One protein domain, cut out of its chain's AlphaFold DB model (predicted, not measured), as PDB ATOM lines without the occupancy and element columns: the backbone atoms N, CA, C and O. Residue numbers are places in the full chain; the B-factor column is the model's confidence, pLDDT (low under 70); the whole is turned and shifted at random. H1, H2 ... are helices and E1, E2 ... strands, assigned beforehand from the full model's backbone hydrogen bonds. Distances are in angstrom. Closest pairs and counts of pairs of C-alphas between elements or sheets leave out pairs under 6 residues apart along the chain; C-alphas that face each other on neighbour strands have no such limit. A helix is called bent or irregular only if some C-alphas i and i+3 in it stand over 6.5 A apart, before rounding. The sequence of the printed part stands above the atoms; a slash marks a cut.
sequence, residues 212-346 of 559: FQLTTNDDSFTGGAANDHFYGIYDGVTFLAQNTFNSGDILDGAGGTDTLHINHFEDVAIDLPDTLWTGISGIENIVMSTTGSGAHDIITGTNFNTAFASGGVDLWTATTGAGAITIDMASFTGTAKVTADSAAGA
ATOM      1  N   PHE A 212     201.279 -55.489 249.847       67.12
ATOM      2  CA  PHE A 212     200.457 -55.194 251.016       67.12
ATOM      3  C   PHE A 212     199.008 -54.959 250.598       67.12
ATOM      4  O   PHE A 212     198.723 -54.076 249.795       67.12
ATOM      5  N   GLN A 213     198.078 -55.735 251.153       84.06
ATOM      6  CA  GLN A 213     196.647 -55.543 250.926       84.06
ATOM      7  C   GLN A 213     196.058 -54.730 252.080       84.06
ATOM      8  O   GLN A 213     196.065 -55.200 253.217       84.06
ATOM      9  N   LEU A 214     195.523 -53.546 251.781       78.94
ATOM     10  CA  LEU A 214     194.849 -52.722 252.779       78.94
ATOM     11  C   LEU A 214     193.492 -53.326 253.156       78.94
ATOM     12  O   LEU A 214     192.808 -53.964 252.342       78.94
ATOM     13  N   THR A 215     193.095 -53.083 254.395       81.25
ATOM     14  CA  THR A 215     191.841 -53.486 255.018       81.25
ATOM     15  C   THR A 215     190.979 -52.263 255.311       81.25
ATOM     16  O   THR A 215     191.389 -51.132 255.138       81.25
ATOM     17  N   THR A 216     189.738 -52.451 255.757       82.12
ATOM     18  CA  THR A 216     188.880 -51.315 256.149       82.12
ATOM     19  C   THR A 216     189.274 -50.682 257.492       82.12
ATOM     20  O   THR A 216     188.558 -49.810 257.982       82.12
ATOM     21  N   ASN A 217     190.312 -51.195 258.159       84.75
ATOM     22  CA  ASN A 217     190.858 -50.607 259.380       84.75
ATOM     23  C   ASN A 217     192.056 -49.728 259.024       84.75
ATOM     24  O   ASN A 217     192.649 -49.919 257.976       84.75
ATOM     25  N   ASP A 218     192.448 -48.850 259.947       86.19
ATOM     26  CA  ASP A 218     193.717 -48.131 259.859       86.19
ATOM     27  C   ASP A 218     194.880 -49.142 259.784       86.19
ATOM     28  O   ASP A 218     195.160 -49.858 260.758       86.19
ATOM     29  N   ASP A 219     195.543 -49.206 258.635       84.12
ATOM     30  CA  ASP A 219     196.677 -50.092 258.400       84.12
ATOM     31  C   ASP A 219     198.011 -49.378 258.674       84.12
ATOM     32  O   ASP A 219     198.129 -48.157 258.604       84.12
ATOM     33  N   SER A 220     199.052 -50.145 259.003       91.12
ATOM     34  CA  SER A 220     200.407 -49.619 259.209       91.12
ATOM     35  C   SER A 220     201.408 -50.558 258.553       91.12
ATOM     36  O   SER A 220     201.862 -51.515 259.182       91.12
ATOM     37  N   PHE A 221     201.748 -50.283 257.298       84.44
ATOM     38  CA  PHE A 221     202.664 -51.096 256.506       84.44
ATOM     39  C   PHE A 221     203.953 -50.339 256.199       84.44
ATOM     40  O   PHE A 221     203.942 -49.146 255.903       84.44
ATOM     41  N   THR A 222     205.069 -51.061 256.259       85.00
ATOM     42  CA  THR A 222     206.385 -50.557 255.872       85.00
ATOM     43  C   THR A 222     207.017 -51.536 254.895       85.00
ATOM     44  O   THR A 222     207.090 -52.733 255.174       85.00
ATOM     45  N   GLY A 223     207.439 -50.996 253.762       76.50
ATOM     46  CA  GLY A 223     208.160 -51.645 252.693       76.50
ATOM     47  C   GLY A 223     209.590 -52.031 253.062       76.50
ATOM     48  O   GLY A 223     210.064 -51.839 254.188       76.50
ATOM     49  N   GLY A 224     210.265 -52.653 252.108       68.25
ATOM     50  CA  GLY A 224     211.616 -53.171 252.194       68.25
ATOM     51  C   GLY A 224     212.610 -52.246 251.505       68.25
ATOM     52  O   GLY A 224     212.485 -51.031 251.523       68.25
ATOM     53  N   ALA A 225     213.669 -52.831 250.947       76.06
ATOM     54  CA  ALA A 225     214.660 -52.107 250.141       76.06
ATOM     55  C   ALA A 225     214.459 -52.324 248.625       76.06
ATOM     56  O   ALA A 225     215.377 -52.074 247.838       76.06
ATOM     57  N   ALA A 226     213.311 -52.871 248.231       77.25
ATOM     58  CA  ALA A 226     212.952 -53.246 246.873       77.25
ATOM     59  C   ALA A 226     211.578 -52.679 246.517       77.25
ATOM     60  O   ALA A 226     210.875 -52.226 247.395       77.25
ATOM     61  N   ASN A 227     211.197 -52.747 245.242       77.44
ATOM     62  CA  ASN A 227     209.948 -52.163 244.756       77.44
ATOM     63  C   ASN A 227     208.712 -52.882 245.313       77.44
ATOM     64  O   ASN A 227     208.383 -53.983 244.866       77.44
ATOM     65  N   ASP A 228     208.013 -52.241 246.232       74.94
ATOM     66  CA  ASP A 228     206.847 -52.752 246.926       74.94
ATOM     67  C   ASP A 228     205.537 -52.214 246.338       74.94
ATOM     68  O   ASP A 228     205.480 -51.187 245.656       74.94
ATOM     69  N   HIS A 229     204.442 -52.911 246.624       81.50
ATOM     70  CA  HIS A 229     203.109 -52.535 246.175       81.50
ATOM     71  C   HIS A 229     202.106 -52.539 247.327       81.50
ATOM     72  O   HIS A 229     202.025 -53.497 248.089       81.50
ATOM     73  N   PHE A 230     201.278 -51.504 247.403       88.69
ATOM     74  CA  PHE A 230     200.210 -51.338 248.383       88.69
ATOM     75  C   PHE A 230     198.875 -51.278 247.640       88.69
ATOM     76  O   PHE A 230     198.743 -50.509 246.695       88.69
ATOM     77  N   TYR A 231     197.889 -52.082 248.029       86.00
ATOM     78  CA  TYR A 231     196.619 -52.220 247.312       86.00
ATOM     79  C   TYR A 231     195.446 -51.793 248.184       86.00
ATOM     80  O   TYR A 231     195.106 -52.467 249.157       86.00
ATOM     81  N   GLY A 232     194.801 -50.696 247.799       86.38
ATOM     82  CA  GLY A 232     193.654 -50.120 248.482       86.38
ATOM     83  C   GLY A 232     192.455 -49.886 247.563       86.38
ATOM     84  O   GLY A 232     192.556 -49.883 246.338       86.38
ATOM     85  N   ILE A 233     191.296 -49.690 248.182       86.00
ATOM     86  CA  ILE A 233     190.031 -49.330 247.538       86.00
ATOM     87  C   ILE A 233     189.587 -47.992 248.112       86.00
ATOM     88  O   ILE A 233     189.596 -47.821 249.335       86.00
ATOM     89  N   TYR A 234     189.163 -47.066 247.256       87.62
ATOM     90  CA  TYR A 234     188.541 -45.823 247.694       87.62
ATOM     91  C   TYR A 234     187.379 -45.430 246.777       87.62
ATOM     92  O   TYR A 234     187.578 -44.968 245.658       87.62
ATOM     93  N   ASP A 235     186.156 -45.555 247.294       81.38
ATOM     94  CA  ASP A 235     184.917 -45.258 246.571       81.38
ATOM     95  C   ASP A 235     184.256 -43.934 246.989       81.38
ATOM     96  O   ASP A 235     183.152 -43.619 246.553       81.38
ATOM     97  N   GLY A 236     184.883 -43.150 247.876       74.38
ATOM     98  CA  GLY A 236     184.370 -41.836 248.305       74.38
ATOM     99  C   GLY A 236     183.038 -41.856 249.079       74.38
ATOM    100  O   GLY A 236     182.575 -40.816 249.553       74.38
ATOM    101  N   VAL A 237     182.412 -43.022 249.265       64.44
ATOM    102  CA  VAL A 237     181.153 -43.173 250.004       64.44
ATOM    103  C   VAL A 237     181.393 -43.350 251.507       64.44
ATOM    104  O   VAL A 237     182.239 -44.116 251.953       64.44
ATOM    105  N   THR A 238     180.582 -42.684 252.335       52.34
ATOM    106  CA  THR A 238     180.648 -42.763 253.812       52.34
ATOM    107  C   THR A 238     180.191 -44.103 254.411       52.34
ATOM    108  O   THR A 238     180.114 -44.233 255.634       52.34
ATOM    109  N   PHE A 239     179.839 -45.102 253.596       50.47
ATOM    110  CA  PHE A 239     179.578 -46.450 254.101       50.47
ATOM    111  C   PHE A 239     180.927 -47.143 254.346       50.47
ATOM    112  O   PHE A 239     181.543 -47.668 253.429       50.47
ATOM    113  N   LEU A 240     181.358 -47.112 255.610       43.75
ATOM    114  CA  LEU A 240     182.651 -47.531 256.186       43.75
ATOM    115  C   LEU A 240     183.075 -49.005 255.962       43.75
ATOM    116  O   LEU A 240     183.864 -49.531 256.737       43.75
ATOM    117  N   ALA A 241     182.525 -49.709 254.973       54.84
ATOM    118  CA  ALA A 241     182.784 -51.132 254.746       54.84
ATOM    119  C   ALA A 241     183.367 -51.456 253.358       54.84
ATOM    120  O   ALA A 241     183.532 -52.635 253.062       54.84
ATOM    121  N   GLN A 242     183.653 -50.449 252.518       71.94
ATOM    122  CA  GLN A 242     184.246 -50.653 251.182       71.94
ATOM    123  C   GLN A 242     185.624 -50.002 251.031       71.94
ATOM    124  O   GLN A 242     186.517 -50.623 250.463       71.94
ATOM    125  N   ASN A 243     185.828 -48.800 251.583       82.19
ATOM    126  CA  ASN A 243     187.128 -48.137 251.500       82.19
ATOM    127  C   ASN A 243     188.142 -48.873 252.373       82.19
ATOM    128  O   ASN A 243     187.969 -48.939 253.592       82.19
ATOM    129  N   THR A 244     189.184 -49.400 251.742       87.81
ATOM    130  CA  THR A 244     190.349 -49.931 252.448       87.81
ATOM    131  C   THR A 244     191.488 -48.926 252.486       87.81
ATOM    132  O   THR A 244     192.211 -48.891 253.464       87.81
ATOM    133  N   PHE A 245     191.585 -48.026 251.502       91.56
ATOM    134  CA  PHE A 245     192.456 -46.861 251.614       91.56
ATOM    135  C   PHE A 245     191.725 -45.721 252.320       91.56
ATOM    136  O   PHE A 245     190.660 -45.272 251.882       91.56
ATOM    137  N   ASN A 246     192.263 -45.264 253.441       90.31
ATOM    138  CA  ASN A 246     191.630 -44.295 254.319       90.31
ATOM    139  C   ASN A 246     192.672 -43.398 255.018       90.31
ATOM    140  O   ASN A 246     193.871 -43.639 254.994       90.31
ATOM    141  N   SER A 247     192.218 -42.312 255.652       92.38
ATOM    142  CA  SER A 247     193.123 -41.314 256.250       92.38
ATOM    143  C   SER A 247     193.866 -41.787 257.506       92.38
ATOM    144  O   SER A 247     194.684 -41.034 258.035       92.38
ATOM    145  N   GLY A 248     193.501 -42.950 258.049       89.44
ATOM    146  CA  GLY A 248     194.172 -43.584 259.179       89.44
ATOM    147  C   GLY A 248     195.377 -44.428 258.772       89.44
ATOM    148  O   GLY A 248     196.195 -44.735 259.638       89.44
ATOM    149  N   ASP A 249     195.513 -44.755 257.485       93.38
ATOM    150  CA  ASP A 249     196.581 -45.625 257.001       93.38
ATOM    151  C   ASP A 249     197.949 -44.941 257.060       93.38
ATOM    152  O   ASP A 249     198.107 -43.757 256.741       93.38
ATOM    153  N   ILE A 250     198.952 -45.720 257.455       94.12
ATOM    154  CA  ILE A 250     200.364 -45.349 257.479       94.12
ATOM    155  C   ILE A 250     201.097 -46.309 256.544       94.12
ATOM    156  O   ILE A 250     201.309 -47.470 256.890       94.12
ATOM    157  N   LEU A 251     201.461 -45.832 255.357       95.56
ATOM    158  CA  LEU A 251     202.138 -46.617 254.329       95.56
ATOM    159  C   LEU A 251     203.496 -45.981 254.047       95.56
ATOM    160  O   LEU A 251     203.569 -44.850 253.568       95.56
ATOM    161  N   ASP A 252     204.560 -46.711 254.348       92.12
ATOM    162  CA  ASP A 252     205.930 -46.290 254.074       92.12
ATOM    163  C   ASP A 252     206.558 -47.256 253.072       92.12
ATOM    164  O   ASP A 252     206.721 -48.417 253.416       92.12
ATOM    165  N   GLY A 253     206.907 -46.833 251.856       85.56
ATOM    166  CA  GLY A 253     207.596 -47.710 250.889       85.56
ATOM    167  C   GLY A 253     209.048 -48.021 251.274       85.56
ATOM    168  O   GLY A 253     209.607 -49.032 250.872       85.56
ATOM    169  N   ALA A 254     209.625 -47.231 252.188       88.19
ATOM    170  CA  ALA A 254     211.011 -47.331 252.628       88.19
ATOM    171  C   ALA A 254     212.029 -47.110 251.493       88.19
ATOM    172  O   ALA A 254     212.414 -45.967 251.242       88.19
ATOM    173  N   GLY A 255     212.569 -48.164 250.886       78.75
ATOM    174  CA  GLY A 255     213.542 -48.039 249.807       78.75
ATOM    175  C   GLY A 255     213.119 -48.864 248.610       78.75
ATOM    176  O   GLY A 255     212.784 -50.023 248.760       78.75
ATOM    177  N   GLY A 256     213.262 -48.322 247.409       84.69
ATOM    178  CA  GLY A 256     212.768 -48.998 246.220       84.69
ATOM    179  C   GLY A 256     212.166 -47.984 245.269       84.69
ATOM    180  O   GLY A 256     212.544 -46.813 245.266       84.69
ATOM    181  N   THR A 257     211.290 -48.467 244.404       83.44
ATOM    182  CA  THR A 257     210.363 -47.645 243.636       83.44
ATOM    183  C   THR A 257     208.992 -48.249 243.855       83.44
ATOM    184  O   THR A 257     208.640 -49.249 243.220       83.44
ATOM    185  N   ASP A 258     208.260 -47.668 244.790       86.44
ATOM    186  CA  ASP A 258     207.112 -48.297 245.426       86.44
ATOM    187  C   ASP A 258     205.808 -47.753 244.849       86.44
ATOM    188  O   ASP A 258     205.754 -46.653 244.295       86.44
ATOM    189  N   THR A 259     204.744 -48.552 244.901       90.44
ATOM    190  CA  THR A 259     203.493 -48.254 244.190       90.44
ATOM    191  C   THR A 259     202.275 -48.391 245.087       90.44
ATOM    192  O   THR A 259     202.020 -49.463 245.627       90.44
ATOM    193  N   LEU A 260     201.458 -47.344 245.167       96.50
ATOM    194  CA  LEU A 260     200.127 -47.393 245.765       96.50
ATOM    195  C   LEU A 260     199.058 -47.542 244.676       96.50
ATOM    196  O   LEU A 260     198.878 -46.659 243.841       96.50
ATOM    197  N   HIS A 261     198.317 -48.643 244.716       90.44
ATOM    198  CA  HIS A 261     197.156 -48.907 243.872       90.44
ATOM    199  C   HIS A 261     195.874 -48.504 244.600       90.44
ATOM    200  O   HIS A 261     195.614 -48.970 245.709       90.44
ATOM    201  N   ILE A 262     195.059 -47.668 243.963       90.19
ATOM    202  CA  ILE A 262     193.767 -47.193 244.457       90.19
ATOM    203  C   ILE A 262     192.693 -47.617 243.456       90.19
ATOM    204  O   ILE A 262     192.508 -47.004 242.402       90.19
ATOM    205  N   ASN A 263     191.970 -48.678 243.787       81.75
ATOM    206  CA  ASN A 263     190.868 -49.163 242.966       81.75
ATOM    207  C   ASN A 263     189.565 -48.432 243.300       81.75
ATOM    208  O   ASN A 263     189.296 -48.130 244.466       81.75
ATOM    209  N   HIS A 264     188.730 -48.230 242.278       74.88
ATOM    210  CA  HIS A 264     187.336 -47.830 242.444       74.88
ATOM    211  C   HIS A 264     186.403 -48.666 241.574       74.88
ATOM    212  O   HIS A 264     186.655 -48.902 240.387       74.88
ATOM    213  N   PHE A 265     185.316 -49.130 242.188       66.94
ATOM    214  CA  PHE A 265     184.436 -50.144 241.603       66.94
ATOM    215  C   PHE A 265     183.032 -49.638 241.272       66.94
ATOM    216  O   PHE A 265     182.201 -50.420 240.808       66.94
ATOM    217  N   GLU A 266     182.749 -48.353 241.485       66.75
ATOM    218  CA  GLU A 266     181.444 -47.772 241.175       66.75
ATOM    219  C   GLU A 266     181.488 -46.869 239.923       66.75
ATOM    220  O   GLU A 266     182.526 -46.393 239.475       66.75
ATOM    221  N   ASP A 267     180.320 -46.620 239.324       71.12
ATOM    222  CA  ASP A 267     180.134 -45.606 238.272       71.12
ATOM    223  C   ASP A 267     179.913 -44.210 238.899       71.12
ATOM    224  O   ASP A 267     179.034 -43.447 238.484       71.12
ATOM    225  N   VAL A 268     180.643 -43.884 239.971       78.19
ATOM    226  CA  VAL A 268     180.433 -42.670 240.773       78.19
ATOM    227  C   VAL A 268     181.680 -41.793 240.726       78.19
ATOM    228  O   VAL A 268     182.797 -42.266 240.587       78.19
ATOM    229  N   ALA A 269     181.488 -40.475 240.781       83.56
ATOM    230  CA  ALA A 269     182.610 -39.555 240.889       83.56
ATOM    231  C   ALA A 269     183.319 -39.723 242.240       83.56
ATOM    232  O   ALA A 269     182.672 -39.753 243.289       83.56
ATOM    233  N   ILE A 270     184.642 -39.766 242.199       85.06
ATOM    234  CA  ILE A 270     185.516 -39.853 243.358       85.06
ATOM    235  C   ILE A 270     186.259 -38.533 243.490       85.06
ATOM    236  O   ILE A 270     186.904 -38.074 242.549       85.06
ATOM    237  N   ASP A 271     186.219 -37.983 244.694       87.50
ATOM    238  CA  ASP A 271     187.085 -36.896 245.135       87.50
ATOM    239  C   ASP A 271     188.055 -37.483 246.166       87.50
ATOM    240  O   ASP A 271     187.610 -38.035 247.182       87.50
ATOM    241  N   LEU A 272     189.360 -37.447 245.875       89.31
ATOM    242  CA  LEU A 272     190.425 -37.915 246.768       89.31
ATOM    243  C   LEU A 272     190.839 -36.760 247.697       89.31
ATOM    244  O   LEU A 272     191.667 -35.929 247.311       89.31
ATOM    245  N   PRO A 273     190.314 -36.679 248.935       90.75
ATOM    246  CA  PRO A 273     190.649 -35.584 249.826       90.75
ATOM    247  C   PRO A 273     192.116 -35.668 250.252       90.75
ATOM    248  O   PRO A 273     192.626 -36.743 250.569       90.75
ATOM    249  N   ASP A 274     192.765 -34.507 250.388       94.50
ATOM    250  CA  ASP A 274     194.185 -34.416 250.767       94.50
ATOM    251  C   ASP A 274     194.501 -35.118 252.106       94.50
ATOM    252  O   ASP A 274     195.630 -35.513 252.378       94.50
ATOM    253  N   THR A 275     193.502 -35.339 252.965       93.94
ATOM    254  CA  THR A 275     193.664 -36.080 254.224       93.94
ATOM    255  C   THR A 275     194.098 -37.536 254.049       93.94
ATOM    256  O   THR A 275     194.689 -38.076 254.981       93.94
ATOM    257  N   LEU A 276     193.850 -38.161 252.891       94.12
ATOM    258  CA  LEU A 276     194.294 -39.534 252.605       94.12
ATOM    259  C   LEU A 276     195.820 -39.670 252.570       94.12
ATOM    260  O   LEU A 276     196.353 -40.721 252.897       94.12
ATOM    261  N   TRP A 277     196.540 -38.594 252.249       96.69
ATOM    262  CA  TRP A 277     197.996 -38.629 252.077       96.69
ATOM    263  C   TRP A 277     198.781 -38.434 253.383       96.69
ATOM    264  O   TRP A 277     200.003 -38.347 253.358       96.69
ATOM    265  N   THR A 278     198.104 -38.315 254.533       95.44
ATOM    266  CA  THR A 278     198.734 -37.920 255.812       95.44
ATOM    267  C   THR A 278     199.797 -38.913 256.293       95.44
ATOM    268  O   THR A 278     200.795 -38.492 256.877       95.44
ATOM    269  N   GLY A 279     199.576 -40.212 256.086       93.81
ATOM    270  CA  GLY A 279     200.462 -41.287 256.541       93.81
ATOM    271  C   GLY A 279     201.315 -41.903 255.437       93.81
ATOM    272  O   GLY A 279     201.818 -43.002 255.630       93.81
ATOM    273  N   ILE A 280     201.452 -41.235 254.289       98.06
ATOM    274  CA  ILE A 280     202.138 -41.791 253.121       98.06
ATOM    275  C   ILE A 280     203.567 -41.258 253.037       98.06
ATOM    276  O   ILE A 280     203.784 -40.047 253.100       98.06
ATOM    277  N   SER A 281     204.543 -42.150 252.883       95.81
ATOM    278  CA  SER A 281     205.950 -41.809 252.655       95.81
ATOM    279  C   SER A 281     206.654 -42.843 251.785       95.81
ATOM    280  O   SER A 281     206.251 -43.998 251.746       95.81
ATOM    281  N   GLY A 282     207.715 -42.431 251.085       92.81
ATOM    282  CA  GLY A 282     208.578 -43.354 250.336       92.81
ATOM    283  C   GLY A 282     207.868 -44.133 249.227       92.81
ATOM    284  O   GLY A 282     208.295 -45.226 248.922       92.81
ATOM    285  N   ILE A 283     206.758 -43.617 248.689       95.88
ATOM    286  CA  ILE A 283     206.040 -44.222 247.562       95.88
ATOM    287  C   ILE A 283     206.175 -43.289 246.365       95.88
ATOM    288  O   ILE A 283     205.803 -42.120 246.453       95.88
ATOM    289  N   GLU A 284     206.677 -43.801 245.247       96.69
ATOM    290  CA  GLU A 284     206.927 -43.012 244.038       96.69
ATOM    291  C   GLU A 284     205.766 -43.076 243.049       96.69
ATOM    292  O   GLU A 284     205.518 -42.096 242.348       96.69
ATOM    293  N   ASN A 285     205.044 -44.196 242.990       91.06
ATOM    294  CA  ASN A 285     204.000 -44.420 241.994       91.06
ATOM    295  C   ASN A 285     202.609 -44.463 242.631       91.06
ATOM    296  O   ASN A 285     202.389 -45.122 243.650       91.06
ATOM    297  N   ILE A 286     201.635 -43.839 241.977       97.25
ATOM    298  CA  ILE A 286     200.214 -43.940 242.314       97.25
ATOM    299  C   ILE A 286     199.476 -44.453 241.084       97.25
ATOM    300  O   ILE A 286     199.581 -43.872 240.008       97.25
ATOM    301  N   VAL A 287     198.707 -45.523 241.244       91.75
ATOM    302  CA  VAL A 287     197.938 -46.165 240.174       91.75
ATOM    303  C   VAL A 287     196.470 -46.136 240.564       91.75
ATOM    304  O   VAL A 287     196.085 -46.717 241.573       91.75
ATOM    305  N   MET A 288     195.633 -45.485 239.764       89.69
ATOM    306  CA  MET A 288     194.198 -45.377 240.012       89.69
ATOM    307  C   MET A 288     193.399 -45.840 238.795       89.69
ATOM    308  O   MET A 288     193.598 -45.335 237.696       89.69
ATOM    309  N   SER A 289     192.459 -46.770 238.959       80.38
ATOM    310  CA  SER A 289     191.621 -47.204 237.832       80.38
ATOM    311  C   SER A 289     190.173 -47.463 238.204       80.38
ATOM    312  O   SER A 289     189.869 -47.906 239.314       80.38
ATOM    313  N   THR A 290     189.290 -47.208 237.236       75.94
ATOM    314  CA  THR A 290     187.860 -47.501 237.334       75.94
ATOM    315  C   THR A 290     187.331 -48.296 236.156       75.94
ATOM    316  O   THR A 290     187.552 -47.998 234.974       75.94
ATOM    317  N   THR A 291     186.545 -49.314 236.495       68.00
ATOM    318  CA  THR A 291     185.783 -50.115 235.532       68.00
ATOM    319  C   THR A 291     184.436 -49.444 235.254       68.00
ATOM    320  O   THR A 291     183.381 -49.982 235.560       68.00
ATOM    321  N   GLY A 292     184.456 -48.215 234.732       73.75
ATOM    322  CA  GLY A 292     183.228 -47.459 234.537       73.75
ATOM    323  C   GLY A 292     183.411 -45.996 234.163       73.75
ATOM    324  O   GLY A 292     184.472 -45.561 233.712       73.75
ATOM    325  N   SER A 293     182.338 -45.229 234.344       84.00
ATOM    326  CA  SER A 293     182.291 -43.777 234.109       84.00
ATOM    327  C   SER A 293     182.501 -42.951 235.381       84.00
ATOM    328  O   SER A 293     182.160 -41.767 235.394       84.00
ATOM    329  N   GLY A 294     183.027 -43.555 236.451       87.00
ATOM    330  CA  GLY A 294     183.390 -42.832 237.666       87.00
ATOM    331  C   GLY A 294     184.443 -41.767 237.364       87.00
ATOM    332  O   GLY A 294     185.494 -42.072 236.810       87.00
ATOM    333  N   ALA A 295     184.127 -40.503 237.647       90.94
ATOM    334  CA  ALA A 295     185.068 -39.401 237.459       90.94
ATOM    335  C   ALA A 295     186.140 -39.409 238.558       90.94
ATOM    336  O   ALA A 295     185.851 -39.810 239.683       90.94
ATOM    337  N   HIS A 296     187.349 -38.950 238.252       92.38
ATOM    338  CA  HIS A 296     188.445 -38.833 239.211       92.38
ATOM    339  C   HIS A 296     188.802 -37.364 239.405       92.38
ATOM    340  O   HIS A 296     189.233 -36.717 238.455       92.38
ATOM    341  N   ASP A 297     188.692 -36.861 240.629       92.88
ATOM    342  CA  ASP A 297     189.192 -35.542 241.004       92.88
ATOM    343  C   ASP A 297     190.358 -35.703 241.994       92.88
ATOM    344  O   ASP A 297     190.201 -36.202 243.113       92.88
ATOM    345  N   ILE A 298     191.556 -35.303 241.558       93.25
ATOM    346  CA  ILE A 298     192.811 -35.384 242.315       93.25
ATOM    347  C   ILE A 298     193.332 -33.966 242.519       93.25
ATOM    348  O   ILE A 298     193.901 -33.360 241.614       93.25
ATOM    349  N   ILE A 299     193.153 -33.430 243.724       94.88
ATOM    350  CA  ILE A 299     193.624 -32.089 244.080       94.88
ATOM    351  C   ILE A 299     194.718 -32.225 245.133       94.88
ATOM    352  O   ILE A 299     194.481 -32.676 246.255       94.88
ATOM    353  N   THR A 300     195.934 -31.825 244.774       95.81
ATOM    354  CA  THR A 300     197.080 -31.892 245.686       95.81
ATOM    355  C   THR A 300     197.008 -30.807 246.754       95.81
ATOM    356  O   THR A 300     196.672 -29.650 246.478       95.81
ATOM    357  N   GLY A 301     197.378 -31.161 247.983       96.62
ATOM    358  CA  GLY A 301     197.477 -30.225 249.093       96.62
ATOM    359  C   GLY A 301     198.755 -30.395 249.910       96.62
ATOM    360  O   GLY A 301     199.826 -30.738 249.403       96.62
ATOM    361  N   THR A 302     198.661 -30.070 251.197       98.00
ATOM    362  CA  THR A 302     199.825 -30.052 252.099       98.00
ATOM    363  C   THR A 302     200.300 -31.464 252.417       98.00
ATOM    364  O   THR A 302     201.508 -31.699 252.488       98.00
ATOM    365  N   ASN A 303     199.373 -32.404 252.584       97.88
ATOM    366  CA  ASN A 303     199.719 -33.787 252.884       97.88
ATOM    367  C   ASN A 303     200.295 -34.477 251.649       97.88
ATOM    368  O   ASN A 303     201.342 -35.104 251.761       97.88
ATOM    369  N   PHE A 304     199.703 -34.267 250.467       98.12
ATOM    370  CA  PHE A 304     200.275 -34.761 249.212       98.12
ATOM    371  C   PHE A 304     201.709 -34.246 249.004       98.12
ATOM    372  O   PHE A 304     202.621 -35.009 248.700       98.12
ATOM    373  N   ASN A 305     201.950 -32.949 249.243       97.94
ATOM    374  CA  ASN A 305     203.307 -32.398 249.203       97.94
ATOM    375  C   ASN A 305     204.242 -33.069 250.218       97.94
ATOM    376  O   ASN A 305     205.398 -33.324 249.903       97.94
ATOM    377  N   THR A 306     203.764 -33.347 251.429       97.81
ATOM    378  CA  THR A 306     204.577 -33.998 252.465       97.81
ATOM    379  C   THR A 306     204.968 -35.419 252.060       97.81
ATOM    380  O   THR A 306     206.117 -35.797 252.268       97.81
ATOM    381  N   ALA A 307     204.045 -36.163 251.450       97.62
ATOM    382  CA  ALA A 307     204.268 -37.535 251.015       97.62
ATOM    383  C   ALA A 307     205.234 -37.633 249.825       97.62
ATOM    384  O   ALA A 307     206.146 -38.458 249.838       97.62
ATOM    385  N   PHE A 308     205.071 -36.765 248.819       97.94
ATOM    386  CA  PHE A 308     205.684 -36.988 247.506       97.94
ATOM    387  C   PHE A 308     206.695 -35.923 247.065       97.94
ATOM    388  O   PHE A 308     207.491 -36.174 246.166       97.94
ATOM    389  N   ALA A 309     206.727 -34.719 247.654       96.75
ATOM    390  CA  ALA A 309     207.512 -33.625 247.065       96.75
ATOM    391  C   ALA A 309     209.031 -33.879 247.055       96.75
ATOM    392  O   ALA A 309     209.731 -33.359 246.186       96.75
ATOM    393  N   SER A 310     209.554 -34.658 248.009       93.75
ATOM    394  CA  SER A 310     210.986 -34.965 248.085       93.75
ATOM    395  C   SER A 310     211.453 -35.992 247.055       93.75
ATOM    396  O   SER A 310     212.585 -35.879 246.590       93.75
ATOM    397  N   GLY A 311     210.617 -36.987 246.735       89.12
ATOM    398  CA  GLY A 311     210.928 -38.056 245.773       89.12
ATOM    399  C   GLY A 311     210.414 -37.776 244.358       89.12
ATOM    400  O   GLY A 311     210.981 -38.261 243.384       89.12
ATOM    401  N   GLY A 312     209.394 -36.926 244.245       95.75
ATOM    402  CA  GLY A 312     208.547 -36.826 243.066       95.75
ATOM    403  C   GLY A 312     207.410 -37.848 243.107       95.75
ATOM    404  O   GLY A 312     207.309 -38.642 244.038       95.75
ATOM    405  N   VAL A 313     206.536 -37.795 242.106       97.94
ATOM    406  CA  VAL A 313     205.432 -38.750 241.947       97.94
ATOM    407  C   VAL A 313     205.240 -39.110 240.480       97.94
ATOM    408  O   VAL A 313     205.316 -38.234 239.616       97.94
ATOM    409  N   ASP A 314     204.963 -40.379 240.211       97.19
ATOM    410  CA  ASP A 314     204.431 -40.878 238.948       97.19
ATOM    411  C   ASP A 314     202.973 -41.303 239.160       97.19
ATOM    412  O   ASP A 314     202.676 -42.273 239.858       97.19
ATOM    413  N   LEU A 315     202.044 -40.511 238.632       97.81
ATOM    414  CA  LEU A 315     200.613 -40.718 238.796       97.81
ATOM    415  C   LEU A 315     200.022 -41.283 237.509       97.81
ATOM    416  O   LEU A 315     199.928 -40.579 236.508       97.81
ATOM    417  N   TRP A 316     199.532 -42.514 237.566       96.00
ATOM    418  CA  TRP A 316     198.728 -43.122 236.516       96.00
ATOM    419  C   TRP A 316     197.261 -43.182 236.940       96.00
ATOM    420  O   TRP A 316     196.932 -43.668 238.024       96.00
ATOM    421  N   THR A 317     196.360 -42.699 236.087       93.62
ATOM    422  CA  THR A 317     194.922 -42.744 236.348       93.62
ATOM    423  C   THR A 317     194.110 -43.052 235.093       93.62
ATOM    424  O   THR A 317     194.352 -42.477 234.035       93.62
ATOM    425  N   ALA A 318     193.136 -43.957 235.192       91.31
ATOM    426  CA  ALA A 318     192.352 -44.380 234.035       91.31
ATOM    427  C   ALA A 318     190.866 -44.615 234.333       91.31
ATOM    428  O   ALA A 318     190.505 -45.244 235.328       91.31
ATOM    429  N   THR A 319     190.007 -44.188 233.406       87.56
ATOM    430  CA  THR A 319     188.571 -44.505 233.381       87.56
ATOM    431  C   THR A 319     188.240 -45.264 232.095       87.56
ATOM    432  O   THR A 319     188.585 -44.847 230.989       87.56
ATOM    433  N   THR A 320     187.558 -46.403 232.214       83.31
ATOM    434  CA  THR A 320     187.167 -47.214 231.038       83.31
ATOM    435  C   THR A 320     185.869 -46.737 230.370       83.31
ATOM    436  O   THR A 320     185.522 -47.208 229.287       83.31
ATOM    437  N   GLY A 321     185.154 -45.792 230.990       86.31
ATOM    438  CA  GLY A 321     183.931 -45.160 230.492       86.31
ATOM    439  C   GLY A 321     184.070 -43.653 230.249       86.31
ATOM    440  O   GLY A 321     185.136 -43.138 229.920       86.31
ATOM    441  N   ALA A 322     182.969 -42.914 230.395       90.69
ATOM    442  CA  ALA A 322     182.927 -41.467 230.151       90.69
ATOM    443  C   ALA A 322     183.307 -40.622 231.388       90.69
ATOM    444  O   ALA A 322     182.896 -39.465 231.491       90.69
ATOM    445  N   GLY A 323     184.036 -41.209 232.343       92.88
ATOM    446  CA  GLY A 323     184.450 -40.541 233.575       92.88
ATOM    447  C   GLY A 323     185.459 -39.440 233.281       92.88
ATOM    448  O   GLY A 323     186.470 -39.683 232.626       92.88
ATOM    449  N   ALA A 324     185.164 -38.216 233.720       95.12
ATOM    450  CA  ALA A 324     186.108 -37.111 233.602       95.12
ATOM    451  C   ALA A 324     187.270 -37.293 234.587       95.12
ATOM    452  O   ALA A 324     187.079 -37.851 235.664       95.12
ATOM    453  N   ILE A 325     188.455 -36.812 234.230       97.06
ATOM    454  CA  ILE A 325     189.638 -36.842 235.090       97.06
ATOM    455  C   ILE A 325     190.118 -35.406 235.277       97.06
ATOM    456  O   ILE A 325     190.489 -34.745 234.309       97.06
ATOM    457  N   THR A 326     190.139 -34.932 236.517       97.50
ATOM    458  CA  THR A 326     190.700 -33.638 236.905       97.50
ATOM    459  C   THR A 326     191.905 -33.865 237.807       97.50
ATOM    460  O   THR A 326     191.794 -34.509 238.848       97.50
ATOM    461  N   ILE A 327     193.055 -33.306 237.444       97.94
ATOM    462  CA  ILE A 327     194.284 -33.363 238.237       97.94
ATOM    463  C   ILE A 327     194.791 -31.936 238.443       97.94
ATOM    464  O   ILE A 327     195.253 -31.285 237.504       97.94
ATOM    465  N   ASP A 328     194.730 -31.452 239.681       97.56
ATOM    466  CA  ASP A 328     195.267 -30.152 240.082       97.56
ATOM    467  C   ASP A 328     196.500 -30.320 240.984       97.56
ATOM    468  O   ASP A 328     196.432 -30.573 242.193       97.56
ATOM    469  N   MET A 329     197.661 -30.154 240.357       97.25
ATOM    470  CA  MET A 329     198.989 -30.139 240.960       97.25
ATOM    471  C   MET A 329     199.572 -28.724 241.081       97.25
ATOM    472  O   MET A 329     200.783 -28.571 241.242       97.25
ATOM    473  N   ALA A 330     198.755 -27.662 241.035       95.25
ATOM    474  CA  ALA A 330     199.252 -26.282 241.128       95.25
ATOM    475  C   ALA A 330     199.974 -25.981 242.453       95.25
ATOM    476  O   ALA A 330     200.855 -25.121 242.498       95.25
ATOM    477  N   SER A 331     199.613 -26.683 243.535       94.94
ATOM    478  CA  SER A 331     200.262 -26.546 244.844       94.94
ATOM    479  C   SER A 331     201.455 -27.489 245.042       94.94
ATOM    480  O   SER A 331     202.181 -27.347 246.030       94.94
ATOM    481  N   PHE A 332     201.663 -28.456 244.141       97.62
ATOM    482  CA  PHE A 332     202.714 -29.454 244.278       97.62
ATOM    483  C   PHE A 332     204.090 -28.852 243.990       97.62
ATOM    484  O   PHE A 332     204.288 -28.096 243.039       97.62
ATOM    485  N   THR A 333     205.055 -29.166 244.851       96.81
ATOM    486  CA  THR A 333     206.396 -28.565 244.815       96.81
ATOM    487  C   THR A 333     207.486 -29.521 244.335       96.81
ATOM    488  O   THR A 333     208.544 -29.041 243.917       96.81
ATOM    489  N   GLY A 334     207.226 -30.832 244.361       96.62
ATOM    490  CA  GLY A 334     208.098 -31.856 243.782       96.62
ATOM    491  C   GLY A 334     207.843 -32.068 242.296       96.62
ATOM    492  O   GLY A 334     206.903 -31.513 241.737       96.62
ATOM    493  N   THR A 335     208.681 -32.877 241.654       96.88
ATOM    494  CA  THR A 335     208.526 -33.239 240.239       96.88
ATOM    495  C   THR A 335     207.405 -34.257 240.061       96.88
ATOM    496  O   THR A 335     207.349 -35.238 240.797       96.88
ATOM    497  N   ALA A 336     206.538 -34.056 239.072       98.00
ATOM    498  CA  ALA A 336     205.446 -34.972 238.760       98.00
ATOM    499  C   ALA A 336     205.576 -35.547 237.344       98.00
ATOM    500  O   ALA A 336     205.967 -34.847 236.403       98.00
ATOM    501  N   LYS A 337     205.210 -36.815 237.198       97.81
ATOM    502  CA  LYS A 337     204.807 -37.431 235.937       97.81
ATOM    503  C   LYS A 337     203.340 -37.802 236.042       97.81
ATOM    504  O   LYS A 337     202.889 -38.215 237.109       97.81
ATOM    505  N   VAL A 338     202.599 -37.605 234.962       98.50
ATOM    506  CA  VAL A 338     201.172 -37.918 234.932       98.50
ATOM    507  C   VAL A 338     200.844 -38.685 233.669       98.50
ATOM    508  O   VAL A 338     201.133 -38.210 232.576       98.50
ATOM    509  N   THR A 339     200.183 -39.824 233.833       97.44
ATOM    510  CA  THR A 339     199.496 -40.543 232.766       97.44
ATOM    511  C   THR A 339     197.998 -40.562 233.064       97.44
ATOM    512  O   THR A 339     197.593 -41.005 234.139       97.44
ATOM    513  N   ALA A 340     197.167 -40.079 232.139       96.31
ATOM    514  CA  ALA A 340     195.717 -40.023 232.310       96.31
ATOM    515  C   ALA A 340     194.969 -40.544 231.076       96.31
ATOM    516  O   ALA A 340     195.079 -39.975 229.990       96.31
ATOM    517  N   ASP A 341     194.143 -41.574 231.265       94.56
ATOM    518  CA  ASP A 341     193.392 -42.220 230.187       94.56
ATOM    519  C   ASP A 341     191.876 -42.175 230.447       94.56
ATOM    520  O   ASP A 341     191.387 -42.595 231.495       94.56
ATOM    521  N   SER A 342     191.088 -41.711 229.477       93.81
ATOM    522  CA  SER A 342     189.620 -41.762 229.549       93.81
ATOM    523  C   SER A 342     189.014 -42.262 228.247       93.81
ATOM    524  O   SER A 342     189.452 -41.899 227.151       93.81
ATOM    525  N   ALA A 343     187.964 -43.083 228.329       90.69
ATOM    526  CA  ALA A 343     187.295 -43.522 227.113       90.69
ATOM    527  C   ALA A 343     186.561 -42.362 226.429       90.69
ATOM    528  O   ALA A 343     186.716 -42.165 225.231       90.69
ATOM    529  N   ALA A 344     185.797 -41.554 227.168       90.88
ATOM    530  CA  ALA A 344     185.074 -40.410 226.589       90.88
ATOM    531  C   ALA A 344     184.940 -39.192 227.518       90.88
ATOM    532  O   ALA A 344     184.336 -38.192 227.124       90.88
ATOM    533  N   GLY A 345     185.453 -39.270 228.745       95.31
ATOM    534  CA  GLY A 345     185.422 -38.167 229.697       95.31
ATOM    535  C   GLY A 345     186.460 -37.101 229.366       95.31
ATOM    536  O   GLY A 345     187.484 -37.373 228.741       95.31
ATOM    537  N   ALA A 346     186.175 -35.864 229.772       97.19
ATOM    538  CA  ALA A 346     187.143 -34.785 229.644       97.19
ATOM    539  C   ALA A 346     188.317 -35.005 230.603       97.19
ATOM    540  O   ALA A 346     188.120 -35.479 231.722       97.19
TER     541      ALA A 346
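What this domain is: This is residues 212 to 346 of the 559 residues of an uncharacterized protein of Desulfotignum phosphitoxidans DSM 13687 (UniProt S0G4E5). The chain is wound in stacked turns, a solenoid of roughly three-sided coils, with a wall of five parallel strands, E2, E4, E6, E8 and E10, and a smaller wall of three, E5, E7 and E9, partly face to face with it. The remaining side holds the short pair E1 and E3 and the helices H1 and H2. The 135 printed residues run E1 E2 E3 E4 E5 H1 E6 E7 H2 E8 E9 E10, each sheet being parallel, and the class is mixed, helices and strands, with under half of the residues in named elements. The whole is compact, with a radius of gyration of the C-alphas of 13.9 A, and rounded, spanning 39 by 33 by 25 A.

Where its parts are: Find C-alpha 220 at (200.407, -49.619, 259.209), where E1 begins and runs to 222. Read on through E2, 229 to 233, E3, 250 to 252, E4, 259 to 264, 16.3 A long, and E5, 270 to 272. H1, 274 to 279, is irregular: C-alphas 276 and 279 are 7.5 A apart. Next come E6, 285 to 290, 17.1 A; E7, 296 to 299; H2, 302 to 308, 10.2 A; E8, 313 to 319, 19.8 A; and E9, 325 to 329, 12.9 A. E10, 336 to 342, 19.5 A, ends at C-alpha 342 (189.620, -41.762, 229.549).

How they stand to each other: Look first at the sheet in the order E2, E4, E6, E8, E10, twisted, with C-alphas up to 4.4 A off its best plane. N 230 and O 259 of E2 and E4 are 2.8 A apart, within hydrogen-bond range, as are N 260 and O 285 of E4 and E6, 2.8 A, N 286 and O 314 of E6 and E8, 2.8 A, and N 315 and O 337 of E8 and E10, 2.9 A. With the sheet E5, E7, E9 it forms a sandwich, two sheets face to face, their best planes 17 degrees apart. There N 297 and O 270 are 2.9 A apart and N 298 and O 326 2.8 A. In E1 and E3, N 221 and O 250 are 2.9 A apart. H1 and H2 touch at a steep tilt of 51 degrees, the same way, the closest C-alphas being those of Thr 278 and Asn 303, 5.2 A. H2 is on the five-strand sheet but only grazes it, with residues 304 to 308. In H2 every O i to N i+4 pair is within hydrogen-bond range; in H1 0 of 2 are, beside 2 of 3 O i to N i+3 pairs.

The domain as a whole: The C-alphas farthest apart are those of Ala 225 and Ala 344, 39.6 A. The printed part has no cut, and its long link is E2 to E3, residues 234 to 249. The pLDDT is under 70 at 212, 224, 237 to 241, 265 to 266 and 291; the mean of the printed part is 87.8.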